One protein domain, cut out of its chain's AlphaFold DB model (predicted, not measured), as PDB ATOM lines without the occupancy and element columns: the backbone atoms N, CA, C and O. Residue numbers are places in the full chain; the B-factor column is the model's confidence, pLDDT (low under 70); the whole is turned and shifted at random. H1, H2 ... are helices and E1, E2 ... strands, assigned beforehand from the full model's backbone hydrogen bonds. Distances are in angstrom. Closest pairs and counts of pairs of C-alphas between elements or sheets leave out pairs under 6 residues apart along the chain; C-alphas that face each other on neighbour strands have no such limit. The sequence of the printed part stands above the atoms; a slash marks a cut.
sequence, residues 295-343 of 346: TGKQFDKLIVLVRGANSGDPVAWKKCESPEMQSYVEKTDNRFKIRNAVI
ATOM      1  N   THR A 295     184.725 166.572 155.138       80.94
ATOM      2  CA  THR A 295     184.070 166.482 156.450       80.94
ATOM      3  C   THR A 295     184.697 165.359 157.287       80.94
ATOM      4  O   THR A 295     185.245 164.403 156.734       80.94
ATOM      5  N   GLY A 296     184.547 165.415 158.618       74.19
ATOM      6  CA  GLY A 296     185.014 164.361 159.537       74.19
ATOM      7  C   GLY A 296     184.623 162.946 159.090       74.19
ATOM      8  O   GLY A 296     185.470 162.071 158.940       74.19
ATOM      9  N   LYS A 297     183.344 162.756 158.736       81.25
ATOM     10  CA  LYS A 297     182.819 161.464 158.263       81.25
ATOM     11  C   LYS A 297     183.451 160.997 156.944       81.25
ATOM     12  O   LYS A 297     183.604 159.796 156.734       81.25
ATOM     13  N   GLN A 298     183.787 161.914 156.035       83.50
ATOM     14  CA  GLN A 298     184.429 161.562 154.762       83.50
ATOM     15  C   GLN A 298     185.893 161.162 154.964       83.50
ATOM     16  O   GLN A 298     186.365 160.227 154.320       83.50
ATOM     17  N   PHE A 299     186.591 161.820 155.887       86.75
ATOM     18  CA  PHE A 299     187.961 161.459 156.231       86.75
ATOM     19  C   PHE A 299     188.046 160.110 156.946       86.75
ATOM     20  O   PHE A 299     188.908 159.299 156.614       86.75
ATOM     21  N   ASP A 300     187.102 159.801 157.837       80.88
ATOM     22  CA  ASP A 300     187.024 158.476 158.464       80.88
ATOM     23  C   ASP A 300     186.862 157.364 157.414       80.88
ATOM     24  O   ASP A 300     187.563 156.350 157.454       80.88
ATOM     25  N   LYS A 301     185.993 157.574 156.412       89.88
ATOM     26  CA  LYS A 301     185.834 156.639 155.283       89.88
ATOM     27  C   LYS A 301     187.117 156.512 154.454       89.88
ATOM     28  O   LYS A 301     187.468 155.406 154.044       89.88
ATOM     29  N   LEU A 302     187.837 157.615 154.244       91.38
ATOM     30  CA  LEU A 302     189.123 157.626 153.544       91.38
ATOM     31  C   LEU A 302     190.189 156.804 154.288       91.38
ATOM     32  O   LEU A 302     190.903 156.018 153.664       91.38
ATOM     33  N   ILE A 303     190.264 156.929 155.618       90.00
ATOM     34  CA  ILE A 303     191.173 156.133 156.458       90.00
ATOM     35  C   ILE A 303     190.866 154.641 156.323       90.00
ATOM     36  O   ILE A 303     191.786 153.838 156.149       90.00
ATOM     37  N   VAL A 304     189.588 154.261 156.415       91.69
ATOM     38  CA  VAL A 304     189.165 152.859 156.290       91.69
ATOM     39  C   VAL A 304     189.560 152.300 154.925       91.69
ATOM     40  O   VAL A 304     190.135 151.215 154.860       91.69
ATOM     41  N   LEU A 305     189.338 153.066 153.855       92.31
ATOM     42  CA  LEU A 305     189.684 152.658 152.495       92.31
ATOM     43  C   LEU A 305     191.194 152.432 152.319       92.31
ATOM     44  O   LEU A 305     191.609 151.382 151.831       92.31
ATOM     45  N   VAL A 306     192.026 153.377 152.773       93.88
ATOM     46  CA  VAL A 306     193.494 153.266 152.689       93.88
ATOM     47  C   VAL A 306     194.013 152.080 153.504       93.88
ATOM     48  O   VAL A 306     194.913 151.362 153.061       93.88
ATOM     49  N   ARG A 307     193.436 151.833 154.687       93.25
ATOM     50  CA  ARG A 307     193.775 150.660 155.508       93.25
ATOM     51  C   ARG A 307     193.399 149.354 154.818       93.25
ATOM     52  O   ARG A 307     194.215 148.435 154.840       93.25
ATOM     53  N   GLY A 308     192.222 149.284 154.195       90.06
ATOM     54  CA  GLY A 308     191.791 148.128 153.404       90.06
ATOM     55  C   GLY A 308     192.779 147.824 152.280       90.06
ATOM     56  O   GLY A 308     193.319 146.721 152.217       90.06
ATOM     57  N   ALA A 309     193.119 148.837 151.478       94.31
ATOM     58  CA  ALA A 309     194.084 148.699 150.388       94.31
ATOM     59  C   ALA A 309     195.444 148.186 150.893       94.31
ATOM     60  O   ALA A 309     195.972 147.199 150.387       94.31
ATOM     61  N   ASN A 310     195.984 148.788 151.956       93.06
ATOM     62  CA  ASN A 310     197.271 148.380 152.534       93.06
ATOM     63  C   ASN A 310     197.248 147.001 153.212       93.06
ATOM     64  O   ASN A 310     198.308 146.425 153.447       93.06
ATOM     65  N   SER A 311     196.060 146.481 153.528       91.06
ATOM     66  CA  SER A 311     195.867 145.133 154.075       91.06
ATOM     67  C   SER A 311     195.684 144.075 152.981       91.06
ATOM     68  O   SER A 311     195.509 142.902 153.298       91.06
ATOM     69  N   GLY A 312     195.736 144.475 151.705       89.62
ATOM     70  CA  GLY A 312     195.617 143.578 150.558       89.62
ATOM     71  C   GLY A 312     194.195 143.397 150.025       89.62
ATOM     72  O   GLY A 312     193.978 142.483 149.237       89.62
ATOM     73  N   ASP A 313     193.231 144.241 150.415       92.31
ATOM     74  CA  ASP A 313     191.894 144.231 149.810       92.31
ATOM     75  C   ASP A 313     191.967 144.762 148.359       92.31
ATOM     76  O   ASP A 313     192.262 145.947 148.152       92.31
ATOM     77  N   PRO A 314     191.687 143.922 147.340       89.81
ATOM     78  CA  PRO A 314     191.812 144.304 145.936       89.81
ATOM     79  C   PRO A 314     190.779 145.355 145.503       89.81
ATOM     80  O   PRO A 314     191.054 146.139 144.589       89.81
ATOM     81  N   VAL A 315     189.609 145.410 146.148       92.44
ATOM     82  CA  VAL A 315     188.562 146.397 145.845       92.44
ATOM     83  C   VAL A 315     188.987 147.763 146.368       92.44
ATOM     84  O   VAL A 315     188.966 148.751 145.626       92.44
ATOM     85  N   ALA A 316     189.450 147.814 147.617       90.75
ATOM     86  CA  ALA A 316     189.986 149.033 148.212       90.75
ATOM     87  C   ALA A 316     191.235 149.530 147.467       90.75
ATOM     88  O   ALA A 316     191.359 150.727 147.207       90.75
ATOM     89  N   TRP A 317     192.118 148.616 147.051       93.44
ATOM     90  CA  TRP A 317     193.305 148.935 146.255       93.44
ATOM     91  C   TRP A 317     192.948 149.612 144.934       93.44
ATOM     92  O   TRP A 317     193.415 150.716 144.652       93.44
ATOM     93  N   LYS A 318     192.063 148.988 144.145       93.31
ATOM     94  CA  LYS A 318     191.620 149.532 142.856       93.31
ATOM     95  C   LYS A 318     190.950 150.898 143.016       93.31
ATOM     96  O   LYS A 318     191.111 151.768 142.164       93.31
ATOM     97  N   LYS A 319     190.230 151.103 144.122       92.25
ATOM     98  CA  LYS A 319     189.597 152.384 144.449       92.25
ATOM     99  C   LYS A 319     190.629 153.455 144.806       92.25
ATOM    100  O   LYS A 319     190.519 154.566 144.309       92.25
ATOM    101  N   CYS A 320     191.666 153.130 145.580       92.56
ATOM    102  CA  CYS A 320     192.770 154.053 145.865       92.56
ATOM    103  C   CYS A 320     193.594 154.435 144.620       92.56
ATOM    104  O   CYS A 320     194.176 155.518 144.600       92.56
ATOM    105  N   GLU A 321     193.629 153.595 143.579       91.81
ATOM    106  CA  GLU A 321     194.280 153.919 142.296       91.81
ATOM    107  C   GLU A 321     193.417 154.786 141.364       91.81
ATOM    108  O   GLU A 321     193.926 155.270 140.346       91.81
ATOM    109  N   SER A 322     192.139 155.017 141.693       90.88
ATOM    110  CA  SER A 322     191.239 155.778 140.824       90.88
ATOM    111  C   SER A 322     191.685 157.245 140.682       90.88
ATOM    112  O   SER A 322     192.206 157.833 141.636       90.88
ATOM    113  N   PRO A 323     191.466 157.884 139.514       84.00
ATOM    114  CA  PRO A 323     191.851 159.282 139.290       84.00
ATOM    115  C   PRO A 323     191.244 160.260 140.306       84.00
ATOM    116  O   PRO A 323     191.888 161.227 140.703       84.00
ATOM    117  N   GLU A 324     190.025 159.982 140.766       85.25
ATOM    118  CA  GLU A 324     189.318 160.767 141.784       85.25
ATOM    119  C   GLU A 324     190.067 160.743 143.125       85.25
ATOM    120  O   GLU A 324     190.222 161.771 143.793       85.25
ATOM    121  N   MET A 325     190.601 159.573 143.491       87.81
ATOM    122  CA  MET A 325     191.267 159.336 144.770       87.81
ATOM    123  C   MET A 325     192.700 159.863 144.816       87.81
ATOM    124  O   MET A 325     193.188 160.199 145.896       87.81
ATOM    125  N   GLN A 326     193.356 160.041 143.667       86.25
ATOM    126  CA  GLN A 326     194.725 160.569 143.593       86.25
ATOM    127  C   GLN A 326     194.871 161.995 144.147       86.25
ATOM    128  O   GLN A 326     195.985 162.407 144.482       86.25
ATOM    129  N   SER A 327     193.770 162.745 144.269       83.75
ATOM    130  CA  SER A 327     193.743 164.063 144.919       83.75
ATOM    131  C   SER A 327     193.836 163.989 146.452       83.75
ATOM    132  O   SER A 327     194.278 164.949 147.084       83.75
ATOM    133  N   TYR A 328     193.504 162.836 147.047       88.56
ATOM    134  CA  TYR A 328     193.474 162.629 148.498       88.56
ATOM    135  C   TYR A 328     194.554 161.679 149.007       88.56
ATOM    136  O   TYR A 328     195.039 161.835 150.129       88.56
ATOM    137  N   VAL A 329     194.931 160.691 148.197       91.12
ATOM    138  CA  VAL A 329     195.926 159.678 148.550       91.12
ATOM    139  C   VAL A 329     197.099 159.705 147.582       91.12
ATOM    140  O   VAL A 329     196.983 160.123 146.431       91.12
ATOM    141  N   GLU A 330     198.251 159.273 148.067       93.38
ATOM    142  CA  GLU A 330     199.464 159.063 147.289       93.38
ATOM    143  C   GLU A 330     199.982 157.642 147.513       93.38
ATOM    144  O   GLU A 330     199.786 157.053 148.579       93.38
ATOM    145  N   LYS A 331     200.616 157.070 146.489       92.44
ATOM    146  CA  LYS A 331     201.207 155.733 146.547       92.44
ATOM    147  C   LYS A 331     202.707 155.871 146.802       92.44
ATOM    148  O   LYS A 331     203.407 156.492 146.007       92.44
ATOM    149  N   THR A 332     203.198 155.286 147.889       88.44
ATOM    150  CA  THR A 332     204.619 155.255 148.268       88.44
ATOM    151  C   THR A 332     204.990 153.825 148.634       88.44
ATOM    152  O   THR A 332     204.306 153.217 149.453       88.44
ATOM    153  N   ASP A 333     206.040 153.275 148.023       83.38
ATOM    154  CA  ASP A 333     206.569 151.934 148.325       83.38
ATOM    155  C   ASP A 333     205.494 150.837 148.368       83.38
ATOM    156  O   ASP A 333     205.406 150.034 149.296       83.38
ATOM    157  N   ASN A 334     204.632 150.837 147.348       87.69
ATOM    158  CA  ASN A 334     203.520 149.896 147.210       87.69
ATOM    159  C   ASN A 334     202.512 149.929 148.379       87.69
ATOM    160  O   ASN A 334     201.871 148.929 148.695       87.69
ATOM    161  N   ARG A 335     202.365 151.086 149.023       90.06
ATOM    162  CA  ARG A 335     201.325 151.375 150.011       90.06
ATOM    163  C   ARG A 335     200.687 152.722 149.711       90.06
ATOM    164  O   ARG A 335     201.323 153.609 149.147       90.06
ATOM    165  N   PHE A 336     199.438 152.891 150.111       94.06
ATOM    166  CA  PHE A 336     198.743 154.170 150.042       94.06
ATOM    167  C   PHE A 336     198.911 154.948 151.342       94.06
ATOM    168  O   PHE A 336     198.838 154.386 152.440       94.06
ATOM    169  N   LYS A 337     199.104 156.258 151.212       93.62
ATOM    170  CA  LYS A 337     199.110 157.235 152.301       93.62
ATOM    171  C   LYS A 337     198.143 158.362 151.964       93.62
ATOM    172  O   LYS A 337     197.970 158.707 150.800       93.62
ATOM    173  N   ILE A 338     197.503 158.936 152.977       90.94
ATOM    174  CA  ILE A 338     196.688 160.143 152.797       90.94
ATOM    175  C   ILE A 338     197.645 161.328 152.657       90.94
ATOM    176  O   ILE A 338     198.569 161.471 153.456       90.94
ATOM    177  N   ARG A 339     197.437 162.175 151.646       88.44
ATOM    178  CA  ARG A 339     198.298 163.333 151.390       88.44
ATOM    179  C   ARG A 339     198.270 164.302 152.573       88.44
ATOM    180  O   ARG A 339     197.205 164.677 153.061       88.44
ATOM    181  N   ASN A 340     199.434 164.834 152.940       79.69
ATOM    182  CA  ASN A 340     199.576 165.806 154.038       79.69
ATOM    183  C   ASN A 340     198.734 167.083 153.863       79.69
ATOM    184  O   ASN A 340     198.405 167.749 154.840       79.69
ATOM    185  N   ALA A 341     198.405 167.463 152.626       76.88
ATOM    186  CA  ALA A 341     197.537 168.609 152.354       76.88
ATOM    187  C   ALA A 341     196.069 168.353 152.749       76.88
ATOM    188  O   ALA A 341     195.388 169.286 153.157       76.88
ATOM    189  N   VAL A 342     195.608 167.098 152.696       80.81
ATOM    190  CA  VAL A 342     194.274 166.698 153.172       80.81
ATOM    191  C   VAL A 342     194.235 166.726 154.696       80.81
ATOM    192  O   VAL A 342     193.299 167.261 155.274       80.81
ATOM    193  N   ILE A 343     195.287 166.208 155.338       76.19
ATOM    194  CA  ILE A 343     195.411 166.162 156.802       76.19
ATOM    195  C   ILE A 343     195.403 167.578 157.395       76.19
ATOM    196  O   ILE A 343     194.738 167.821 158.391       76.19
TER     197      ILE A 343
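AT A GLANCE: This is residues 295 to 343 of the 346 residues of the protein "Replication initiator A domain protein" of Bacillus thuringiensis Bt407 (UniProt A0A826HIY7). A two-strand hairpin, E1 and E2, packs on the long helix H1, mostly through E2, and the short helix H2 packs on residues 305 to 310 of H1. H3 lies toward the other end. The printed part has 49 residues, in order H1 H2 E1 E2 H3, with an antiparallel sheet E1 - E2; it is mixed, and compact, with a radius of gyration of the C-alphas of 9.8 A and spans of 26 by 18 by 17 A.

IN THESE COORDINATES: E1 is residues 329 to 332, E2 residues 335 to 338. H1, residues 296 to 310, begins at C-alpha (185.014, 164.361, 159.537) and measures 21.3 A. H2 is residues 314 to 320; H3, residues 340 to 343, ends at C-alpha (195.411, 166.162, 156.802).

HOW THE PARTS SIT: In the hairpin, N 330 and O 337 are 2.8 A apart, within hydrogen-bond range. The closest C-alphas of H1 and E2, Asn 310 and Arg 335, are 5.6 A apart. H1 touches H2 with residues 305 to 310 alone, closest at C-alphas 309 and 317, 4.2 A, at a steep tilt of 50 degrees, opposite ways. H3 is apart from H1. In H1 and H2 every O i to N i+4 pair is within hydrogen-bond range; H3 is too short for one.

THE WHOLE: The farthest C-alphas, Thr 295 and Asp 333, are 28.0 A apart. The printed part has no cut and no long link, and no printed residue is under 70 in pLDDT.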